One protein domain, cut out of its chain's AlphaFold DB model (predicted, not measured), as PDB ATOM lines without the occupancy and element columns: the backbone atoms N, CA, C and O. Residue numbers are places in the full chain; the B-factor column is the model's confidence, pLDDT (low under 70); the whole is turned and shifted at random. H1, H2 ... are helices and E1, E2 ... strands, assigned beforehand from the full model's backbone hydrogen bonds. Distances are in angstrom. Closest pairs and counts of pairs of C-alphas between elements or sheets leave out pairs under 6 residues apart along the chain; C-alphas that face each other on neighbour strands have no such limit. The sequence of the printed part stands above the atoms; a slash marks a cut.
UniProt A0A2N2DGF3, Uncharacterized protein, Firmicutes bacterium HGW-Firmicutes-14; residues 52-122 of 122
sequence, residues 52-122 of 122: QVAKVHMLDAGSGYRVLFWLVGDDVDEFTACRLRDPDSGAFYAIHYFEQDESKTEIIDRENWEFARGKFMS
ATOM      1  N   GLN A  52     342.076 318.813 193.174       72.81
ATOM      2  CA  GLN A  52     341.138 317.705 193.012       72.81
ATOM      3  C   GLN A  52     341.351 317.030 191.664       72.81
ATOM      4  O   GLN A  52     341.382 317.696 190.638       72.81
ATOM      5  N   VAL A  53     341.437 315.703 191.652       76.25
ATOM      6  CA  VAL A  53     341.465 314.928 190.407       76.25
ATOM      7  C   VAL A  53     340.072 314.377 190.126       76.25
ATOM      8  O   VAL A  53     339.427 313.804 191.009       76.25
ATOM      9  N   ALA A  54     339.609 314.508 188.888       80.12
ATOM     10  CA  ALA A  54     338.351 313.944 188.422       80.12
ATOM     11  C   ALA A  54     338.579 312.948 187.282       80.12
ATOM     12  O   ALA A  54     339.380 313.168 186.375       80.12
ATOM     13  N   LYS A  55     337.847 311.835 187.328       85.12
ATOM     14  CA  LYS A  55     337.795 310.870 186.229       85.12
ATOM     15  C   LYS A  55     336.986 311.473 185.083       85.12
ATOM     16  O   LYS A  55     335.930 312.037 185.339       85.12
ATOM     17  N   VAL A  56     337.425 311.292 183.843       92.44
ATOM     18  CA  VAL A  56     336.738 311.811 182.656       92.44
ATOM     19  C   VAL A  56     336.403 310.683 181.699       92.44
ATOM     20  O   VAL A  56     337.268 309.903 181.305       92.44
ATOM     21  N   HIS A  57     335.131 310.603 181.333       93.25
ATOM     22  CA  HIS A  57     334.618 309.739 180.283       93.25
ATOM     23  C   HIS A  57     334.621 310.533 178.975       93.25
ATOM     24  O   HIS A  57     333.760 311.382 178.762       93.25
ATOM     25  N   MET A  58     335.612 310.286 178.117       93.94
ATOM     26  CA  MET A  58     335.806 311.027 176.871       93.94
ATOM     27  C   MET A  58     335.271 310.230 175.683       93.94
ATOM     28  O   MET A  58     335.669 309.080 175.483       93.94
ATOM     29  N   LEU A  59     334.409 310.853 174.883       92.56
ATOM     30  CA  LEU A  59     334.073 310.395 173.535       92.56
ATOM     31  C   LEU A  59     334.860 311.222 172.538       92.56
ATOM     32  O   LEU A  59     334.664 312.424 172.436       92.56
ATOM     33  N   ASP A  60     335.751 310.582 171.808       88.75
ATOM     34  CA  ASP A  60     336.579 311.234 170.812       88.75
ATOM     35  C   ASP A  60     336.126 310.831 169.414       88.75
ATOM     36  O   ASP A  60     336.026 309.643 169.106       88.75
ATOM     37  N   ALA A  61     335.872 311.814 168.554       81.75
ATOM     38  CA  ALA A  61     335.346 311.553 167.221       81.75
ATOM     39  C   ALA A  61     336.291 310.733 166.321       81.75
ATOM     40  O   ALA A  61     335.823 310.089 165.385       81.75
ATOM     41  N   GLY A  62     337.602 310.728 166.592       78.75
ATOM     42  CA  GLY A  62     338.593 309.983 165.811       78.75
ATOM     43  C   GLY A  62     339.039 308.659 166.438       78.75
ATOM     44  O   GLY A  62     339.459 307.753 165.725       78.75
ATOM     45  N   SER A  63     338.966 308.534 167.764       80.06
ATOM     46  CA  SER A  63     339.511 307.389 168.516       80.06
ATOM     47  C   SER A  63     338.503 306.683 169.426       80.06
ATOM     48  O   SER A  63     338.837 305.683 170.061       80.06
ATOM     49  N   GLY A  64     337.259 307.157 169.462       87.75
ATOM     50  CA  GLY A  64     336.169 306.553 170.215       87.75
ATOM     51  C   GLY A  64     336.241 306.824 171.717       87.75
ATOM     52  O   GLY A  64     336.651 307.891 172.173       87.75
ATOM     53  N   TYR A  65     335.775 305.861 172.509       90.56
ATOM     54  CA  TYR A  65     335.658 306.015 173.957       90.56
ATOM     55  C   TYR A  65     336.987 305.771 174.684       90.56
ATOM     56  O   TYR A  65     337.619 304.728 174.512       90.56
ATOM     57  N   ARG A  66     337.362 306.690 175.581       88.25
ATOM     58  CA  ARG A  66     338.499 306.528 176.499       88.25
ATOM     59  C   ARG A  66     338.225 307.139 177.869       88.25
ATOM     60  O   ARG A  66     337.385 308.022 178.027       88.25
ATOM     61  N   VAL A  67     338.974 306.678 178.868       86.31
ATOM     62  CA  VAL A  67     338.944 307.231 180.227       86.31
ATOM     63  C   VAL A  67     340.229 307.997 180.490       86.31
ATOM     64  O   VAL A  67     341.318 307.469 180.269       86.31
ATOM     65  N   LEU A  68     340.090 309.223 180.982       87.12
ATOM     66  CA  LEU A  68     341.189 310.107 181.358       87.12
ATOM     67  C   LEU A  68     341.027 310.564 182.813       87.12
ATOM     68  O   LEU A  68     340.005 310.301 183.451       87.12
ATOM     69  N   PHE A  69     342.037 311.254 183.332       82.75
ATOM     70  CA  PHE A  69     341.987 311.920 184.629       82.75
ATOM     71  C   PHE A  69     342.417 313.367 184.441       82.75
ATOM     72  O   PHE A  69     343.458 313.603 183.833       82.75
ATOM     73  N   TRP A  70     341.611 314.294 184.945       85.81
ATOM     74  CA  TRP A  70     341.845 315.732 184.858       85.81
ATOM     75  C   TRP A  70     342.043 316.336 186.240       85.81
ATOM     76  O   TRP A  70     341.374 315.941 187.200       85.81
ATOM     77  N   LEU A  71     342.957 317.293 186.326       81.19
ATOM     78  CA  LEU A  71     343.201 318.135 187.486       81.19
ATOM     79  C   LEU A  71     342.258 319.340 187.452       81.19
ATOM     80  O   LEU A  71     342.297 320.165 186.540       81.19
ATOM     81  N   VAL A  72     341.419 319.461 188.476       79.94
ATOM     82  CA  VAL A  72     340.609 320.658 188.705       79.94
ATOM     83  C   VAL A  72     341.538 321.812 189.086       79.94
ATOM     84  O   VAL A  72     342.396 321.667 189.958       79.94
ATOM     85  N   GLY A  73     341.356 322.945 188.414       77.12
ATOM     86  CA  GLY A  73     342.214 324.125 188.465       77.12
ATOM     87  C   GLY A  73     343.233 324.206 187.324       77.12
ATOM     88  O   GLY A  73     343.720 325.302 187.065       77.12
ATOM     89  N   ASP A  74     343.514 323.095 186.630       79.75
ATOM     90  CA  ASP A  74     344.474 323.049 185.516       79.75
ATOM     91  C   ASP A  74     343.796 322.631 184.201       79.75
ATOM     92  O   ASP A  74     343.744 323.414 183.256       79.75
ATOM     93  N   ASP A  75     343.237 321.418 184.149       84.75
ATOM     94  CA  ASP A  75     342.559 320.878 182.960       84.75
ATOM     95  C   ASP A  75     341.102 321.355 182.853       84.75
ATOM     96  O   ASP A  75     340.533 321.446 181.768       84.75
ATOM     97  N   VAL A  76     340.481 321.635 184.001       84.81
ATOM     98  CA  VAL A  76     339.115 322.151 184.111       84.81
ATOM     99  C   VAL A  76     339.057 323.150 185.252       84.81
ATOM    100  O   VAL A  76     339.533 322.869 186.350       84.81
ATOM    101  N   ASP A  77     338.482 324.325 185.020       84.44
ATOM    102  CA  ASP A  77     338.355 325.336 186.065       84.44
ATOM    103  C   ASP A  77     337.354 324.911 187.157       84.44
ATOM    104  O   ASP A  77     336.469 324.077 186.946       84.44
ATOM    105  N   GLU A  78     337.485 325.493 188.350       76.12
ATOM    106  CA  GLU A  78     336.673 325.135 189.520       76.12
ATOM    107  C   GLU A  78     335.169 325.379 189.321       76.12
ATOM    108  O   GLU A  78     334.346 324.632 189.855       76.12
ATOM    109  N   PHE A  79     334.788 326.394 188.538       74.19
ATOM    110  CA  PHE A  79     333.384 326.709 188.282       74.19
ATOM    111  C   PHE A  79     332.748 325.652 187.376       74.19
ATOM    112  O   PHE A  79     331.686 325.106 187.696       74.19
ATOM    113  N   THR A  80     333.424 325.306 186.283       80.38
ATOM    114  CA  THR A  80     333.013 324.217 185.393       80.38
ATOM    115  C   THR A  80     332.980 322.890 186.143       80.38
ATOM    116  O   THR A  80     332.021 322.125 186.000       80.38
ATOM    117  N   ALA A  81     333.967 322.651 187.011       79.50
ATOM    118  CA  ALA A  81     334.001 321.474 187.858       79.50
ATOM    119  C   ALA A  81     332.794 321.400 188.803       79.50
ATOM    120  O   ALA A  81     332.138 320.370 188.868       79.50
ATOM    121  N   CYS A  82     332.444 322.483 189.492       75.25
ATOM    122  CA  CYS A  82     331.289 322.508 190.389       75.25
ATOM    123  C   CYS A  82     329.961 322.273 189.645       75.25
ATOM    124  O   CYS A  82     329.071 321.592 190.148       75.25
ATOM    125  N   ARG A  83     329.834 322.807 188.423       78.44
ATOM    126  CA  ARG A  83     328.587 322.750 187.648       78.44
ATOM    127  C   ARG A  83     328.351 321.414 186.947       78.44
ATOM    128  O   ARG A  83     327.209 320.977 186.861       78.44
ATOM    129  N   LEU A  84     329.397 320.826 186.368       82.50
ATOM    130  CA  LEU A  84     329.272 319.699 185.433       82.50
ATOM    131  C   LEU A  84     329.813 318.382 185.984       82.50
ATOM    132  O   LEU A  84     329.760 317.360 185.299       82.50
ATOM    133  N   ARG A  85     330.346 318.383 187.208       81.50
ATOM    134  CA  ARG A  85     330.761 317.147 187.858       81.50
ATOM    135  C   ARG A  85     329.529 316.342 188.223       81.50
ATOM    136  O   ARG A  85     328.615 316.835 188.877       81.50
ATOM    137  N   ASP A  86     329.540 315.084 187.815       82.31
ATOM    138  CA  ASP A  86     328.496 314.133 188.147       82.31
ATOM    139  C   ASP A  86     328.428 313.956 189.673       82.31
ATOM    140  O   ASP A  86     329.438 313.577 190.279       82.31
ATOM    141  N   PRO A  87     327.278 314.241 190.309       75.94
ATOM    142  CA  PRO A  87     327.172 314.243 191.764       75.94
ATOM    143  C   PRO A  87     327.314 312.840 192.365       75.94
ATOM    144  O   PRO A  87     327.766 312.710 193.500       75.94
ATOM    145  N   ASP A  88     326.986 311.792 191.604       76.69
ATOM    146  CA  ASP A  88     327.014 310.411 192.086       76.69
ATOM    147  C   ASP A  88     328.427 309.807 192.040       76.69
ATOM    148  O   ASP A  88     328.874 309.139 192.973       76.69
ATOM    149  N   SER A  89     329.149 310.012 190.936       77.25
ATOM    150  CA  SER A  89     330.453 309.382 190.678       77.25
ATOM    151  C   SER A  89     331.647 310.320 190.873       77.25
ATOM    152  O   SER A  89     332.792 309.861 191.027       77.25
ATOM    153  N   GLY A  90     331.407 311.633 190.859       79.19
ATOM    154  CA  GLY A  90     332.440 312.665 190.849       79.19
ATOM    155  C   GLY A  90     333.196 312.773 189.518       79.19
ATOM    156  O   GLY A  90     334.291 313.347 189.498       79.19
ATOM    157  N   ALA A  91     332.673 312.177 188.441       87.94
ATOM    158  CA  ALA A  91     333.293 312.157 187.120       87.94
ATOM    159  C   ALA A  91     332.824 313.317 186.227       87.94
ATOM    160  O   ALA A  91     331.771 313.907 186.451       87.94
ATOM    161  N   PHE A  92     333.597 313.598 185.182       91.44
ATOM    162  CA  PHE A  92     333.176 314.419 184.052       91.44
ATOM    163  C   PHE A  92     332.855 313.554 182.843       91.44
ATOM    164  O   PHE A  92     333.445 312.487 182.637       91.44
ATOM    165  N   TYR A  93     331.968 314.073 182.009       93.56
ATOM    166  CA  TYR A  93     331.634 313.516 180.714       93.56
ATOM    167  C   TYR A  93     332.000 314.545 179.655       93.56
ATOM    168  O   TYR A  93     331.596 315.701 179.743       93.56
ATOM    169  N   ALA A  94     332.827 314.150 178.696       94.81
ATOM    170  CA  ALA A  94     333.359 315.068 177.702       94.81
ATOM    171  C   ALA A  94     333.298 314.472 176.299       94.81
ATOM    172  O   ALA A  94     333.374 313.249 176.119       94.81
ATOM    173  N   ILE A  95     333.172 315.352 175.311       92.88
ATOM    174  CA  ILE A  95     333.264 315.031 173.892       92.88
ATOM    175  C   ILE A  95     334.430 315.815 173.299       92.88
ATOM    176  O   ILE A  95     334.540 317.022 173.496       92.88
ATOM    177  N   HIS A  96     335.285 315.120 172.559       91.19
ATOM    178  CA  HIS A  96     336.344 315.700 171.756       91.19
ATOM    179  C   HIS A  96     335.992 315.575 170.270       91.19
ATOM    180  O   HIS A  96     335.761 314.471 169.765       91.19
ATOM    181  N   TYR A  97     335.946 316.704 169.572       88.31
ATOM    182  CA  TYR A  97     335.586 316.790 168.160       88.31
ATOM    183  C   TYR A  97     336.406 317.870 167.451       88.31
ATOM    184  O   TYR A  97     337.042 318.703 168.092       88.31
ATOM    185  N   PHE A  98     336.401 317.845 166.120       85.88
ATOM    186  CA  PHE A  98     337.064 318.857 165.301       85.88
ATOM    187  C   PHE A  98     336.022 319.770 164.659       85.88
ATOM    188  O   PHE A  98     335.060 319.291 164.059       85.88
ATOM    189  N   GLU A  99     336.222 321.080 164.766       85.88
ATOM    190  CA  GLU A  99     335.414 322.096 164.094       85.88
ATOM    191  C   GLU A  99     336.359 323.069 163.387       85.88
ATOM    192  O   GLU A  99     337.214 323.661 164.033       85.88
ATOM    193  N   GLN A 100     336.224 323.219 162.064       87.12
ATOM    194  CA  GLN A 100     337.108 324.074 161.249       87.12
ATOM    195  C   GLN A 100     338.608 323.768 161.445       87.12
ATOM    196  O   GLN A 100     339.420 324.676 161.579       87.12
ATOM    197  N   ASP A 101     338.962 322.478 161.480       85.44
ATOM    198  CA  ASP A 101     340.318 321.965 161.742       85.44
ATOM    199  C   ASP A 101     340.886 322.281 163.142       85.44
ATOM    200  O   ASP A 101     342.027 321.927 163.445       85.44
ATOM    201  N   GLU A 102     340.085 322.855 164.044       87.06
ATOM    202  CA  GLU A 102     340.445 323.042 165.448       87.06
ATOM    203  C   GLU A 102     339.906 321.902 166.312       87.06
ATOM    204  O   GLU A 102     338.727 321.543 166.250       87.06
ATOM    205  N   SER A 103     340.769 321.344 167.161       85.81
ATOM    206  CA  SER A 103     340.373 320.377 168.182       85.81
ATOM    207  C   SER A 103     339.626 321.078 169.314       85.81
ATOM    208  O   SER A 103     340.186 321.960 169.973       85.81
ATOM    209  N   LYS A 104     338.398 320.647 169.590       89.38
ATOM    210  CA  LYS A 104     337.572 321.147 170.686       89.38
ATOM    211  C   LYS A 104     337.241 320.033 171.656       89.38
ATOM    212  O   LYS A 104     336.980 318.900 171.263       89.38
ATOM    213  N   THR A 105     337.250 320.380 172.937       91.25
ATOM    214  CA  THR A 105     336.767 319.515 174.010       91.25
ATOM    215  C   THR A 105     335.642 320.229 174.730       91.25
ATOM    216  O   THR A 105     335.834 321.338 175.224       91.25
ATOM    217  N   GLU A 106     334.484 319.589 174.807       91.75
ATOM    218  CA  GLU A 106     333.319 320.112 175.508       91.75
ATOM    219  C   GLU A 106     332.932 319.167 176.644       91.75
ATOM    220  O   GLU A 106     332.819 317.956 176.445       91.75
ATOM    221  N   ILE A 107     332.756 319.722 177.844       92.31
ATOM    222  CA  ILE A 107     332.237 318.995 179.006       92.31
ATOM    223  C   ILE A 107     330.721 319.144 178.998       92.31
ATOM    224  O   ILE A 107     330.205 320.259 178.929       92.31
ATOM    225  N   ILE A 108     330.021 318.026 179.102       91.50
ATOM    226  CA  ILE A 108     328.563 317.949 179.047       91.50
ATOM    227  C   ILE A 108     328.039 317.117 180.215       91.50
ATOM    228  O   ILE A 108     328.796 316.420 180.895       91.50
ATOM    229  N   ASP A 109     326.737 317.185 180.469       88.44
ATOM    230  CA  ASP A 109     326.105 316.293 181.433       88.44
ATOM    231  C   ASP A 109     326.075 314.836 180.936       88.44
ATOM    232  O   ASP A 109     326.241 314.522 179.751       88.44
ATOM    233  N   ARG A 110     325.853 313.926 181.884       89.19
ATOM    234  CA  ARG A 110     325.831 312.484 181.644       89.19
ATOM    235  C   ARG A 110     324.759 312.055 180.640       89.19
ATOM    236  O   ARG A 110     325.000 311.125 179.875       89.19
ATOM    237  N   GLU A 111     323.584 312.680 180.661       87.62
ATOM    238  CA  GLU A 111     322.456 312.283 179.812       87.62
ATOM    239  C   GLU A 111     322.767 312.571 178.341       87.62
ATOM    240  O   GLU A 111     322.685 311.677 177.493       87.62
ATOM    241  N   ASN A 112     323.243 313.783 178.060       87.94
ATOM    242  CA  ASN A 112     323.705 314.181 176.737       87.94
ATOM    243  C   ASN A 112     324.895 313.338 176.269       87.94
ATOM    244  O   ASN A 112     324.989 312.993 175.087       87.94
ATOM    245  N   TRP A 113     325.780 312.946 177.186       93.25
ATOM    246  CA  TRP A 113     326.910 312.084 176.859       93.25
ATOM    247  C   TRP A 113     326.496 310.665 176.470       93.25
ATOM    248  O   TRP A 113     326.976 310.150 175.461       93.25
ATOM    249  N   GLU A 114     325.590 310.028 177.217       90.31
ATOM    250  CA  GLU A 114     325.088 308.692 176.868       90.31
ATOM    251  C   GLU A 114     324.312 308.724 175.541       90.31
ATOM    252  O   GLU A 114     324.456 307.821 174.711       90.31
ATOM    253  N   PHE A 115     323.552 309.796 175.285       88.00
ATOM    254  CA  PHE A 115     322.894 310.003 173.996       88.00
ATOM    255  C   PHE A 115     323.903 310.126 172.844       88.00
ATOM    256  O   PHE A 115     323.758 309.459 171.814       88.00
ATOM    257  N   ALA A 116     324.950 310.939 173.015       87.12
ATOM    258  CA  ALA A 116     326.011 311.094 172.024       87.12
ATOM    259  C   ALA A 116     326.752 309.773 171.783       87.12
ATOM    260  O   ALA A 116     326.947 309.369 170.636       87.12
ATOM    261  N   ARG A 117     327.093 309.047 172.852       87.00
ATOM    262  CA  ARG A 117     327.725 307.728 172.781       87.00
ATOM    263  C   ARG A 117     326.911 306.750 171.943       87.00
ATOM    264  O   ARG A 117     327.485 306.051 171.113       87.00
ATOM    265  N   GLY A 118     325.591 306.715 172.137       84.62
ATOM    266  CA  GLY A 118     324.693 305.855 171.368       84.62
ATOM    267  C   GLY A 118     324.759 306.114 169.862       84.62
ATOM    268  O   GLY A 118     324.721 305.164 169.088       84.62
ATOM    269  N   LYS A 119     324.926 307.377 169.450       79.75
ATOM    270  CA  LYS A 119     325.075 307.765 168.036       79.75
ATOM    271  C   LYS A 119     326.474 307.526 167.469       79.75
ATOM    272  O   LYS A 119     326.602 307.248 166.287       79.75
ATOM    273  N   PHE A 120     327.519 307.660 168.284       70.81
ATOM    274  CA  PHE A 120     328.903 307.416 167.854       70.81
ATOM    275  C   PHE A 120     329.230 305.928 167.685       70.81
ATOM    276  O   PHE A 120     330.195 305.587 167.005       70.81
ATOM    277  N   MET A 121     328.466 305.046 168.332       61.31
ATOM    278  CA  MET A 121     328.680 303.595 168.308       61.31
ATOM    279  C   MET A 121     327.675 302.835 167.422       61.31
ATOM    280  O   MET A 121     327.748 301.605 167.378       61.31
ATOM    281  N   SER A 122     326.750 303.534 166.751       57.66
ATOM    282  CA  SER A 122     325.795 302.979 165.775       57.66
ATOM    283  C   SER A 122     326.311 303.109 164.349       57.66
ATOM    284  O   SER A 122     326.225 302.111 163.604       57.66
TER     285      SER A 122
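What this domain is: This is residues 52 to 122 of the 122 residues of an uncharacterized protein of Firmicutes bacterium HGW-Firmicutes-14 (UniProt A0A2N2DGF3). Two strand hairpins, E1 with E2 and E3 with E4, stand side by side and join into one strongly twisted, curled sheet, and the helix H2 runs along the strands E1 and E3 on one face of it. The shorter helix H1 is on the same face, beside the strands, with its last residue, Leu 84, near Phe 92 of E3 and Ile 108 of E4; no named helix is on the opposite face. The printed part has 71 residues, with four named strands and two named helices in the order E1, E2, H1, E3, E4, H2. The sheet runs E2, E1, E3, E4 and is mixed, with E1 and E3 parallel and the other neighbours antiparallel, and the class is mixed, helices and strands. The whole is compact and rounded, with a radius of gyration of the C-alphas of 12.0 A and spans of 32 by 26 by 17 A.

How they stand to each other: The inner strands of the sheet are E1, residues 53 to 60, and E3, residues 92 to 99. They are parallel neighbours with 39 degrees between their directions; the C-alphas of Val 56 and Phe 92 face each other at 4.6 A, and N 57 and O 92 are within hydrogen-bond range at 2.8 A, as are N 96 and O 59 at 2.8 A. E2, residues 64 to 71, is an edge strand and forms a hairpin with E1, antiparallel at 155 degrees, with N 56 and O 68 at 2.8 A and N 64 and O 60 at 2.8 A. E4, residues 102 to 108, is the other edge strand and forms a hairpin with E3, antiparallel at 153 degrees, with N 104 and O 97 at 2.8 A and N 95 and O 106 at 2.9 A. E2 and E4 are apart. From edge to edge the strands' lines turn by 77 degrees and the way across the sheet turns by 83 degrees. H2, residues 110 to 120, is on the sheet at a height of 9.3 A, over E1 and E3, and runs along the strands at 21 degrees to E1 on the local plane. This gives two layers, a helix on one face of a sheet. The closest C-alphas of H2 and E3 are those of Arg 110 and Tyr 93, 6.0 A apart; those of H2 and E1 are Arg 117 and Leu 59, 6.9 A apart. H1, residues 78 to 84, is on the same face at a height of 8.6 A and lies over none of the strands, but only just, with 2 of its 7 C-alphas falling on E3. The closest C-alphas of H1 and E4 are those of Leu 84 and Ile 108, 6.7 A apart. H1 and H2 are apart. In both helices every O i to N i+4 pair is within hydrogen-bond range.

Where its parts are: E1 begins at C-alpha 53, at (341.465, 314.928, 190.407), and is 20.5 A long from first to last C-alpha. E2 measures 22.0 A, E3 21.5 A and E4 18.8 A. E3 begins at C-alpha 92, at (333.176, 314.419, 184.052). H1 measures 10.1 A. H2 measures 15.0 A and ends at C-alpha 120, at (328.903, 307.416, 167.854).

The domain as a whole: The two C-alphas farthest apart are those of Asp 88 and Gln 100, at 35.2 A. The printed part has no cut and ends at residue 122, the chain's last. The links E1 to E2, E3 to E4 and E4 to H2 are tight; E2 to H1 and H1 to E3 are short, and no link is long. The mean pLDDT of the printed part is 84.3, and residues 121 to 122 are under 70.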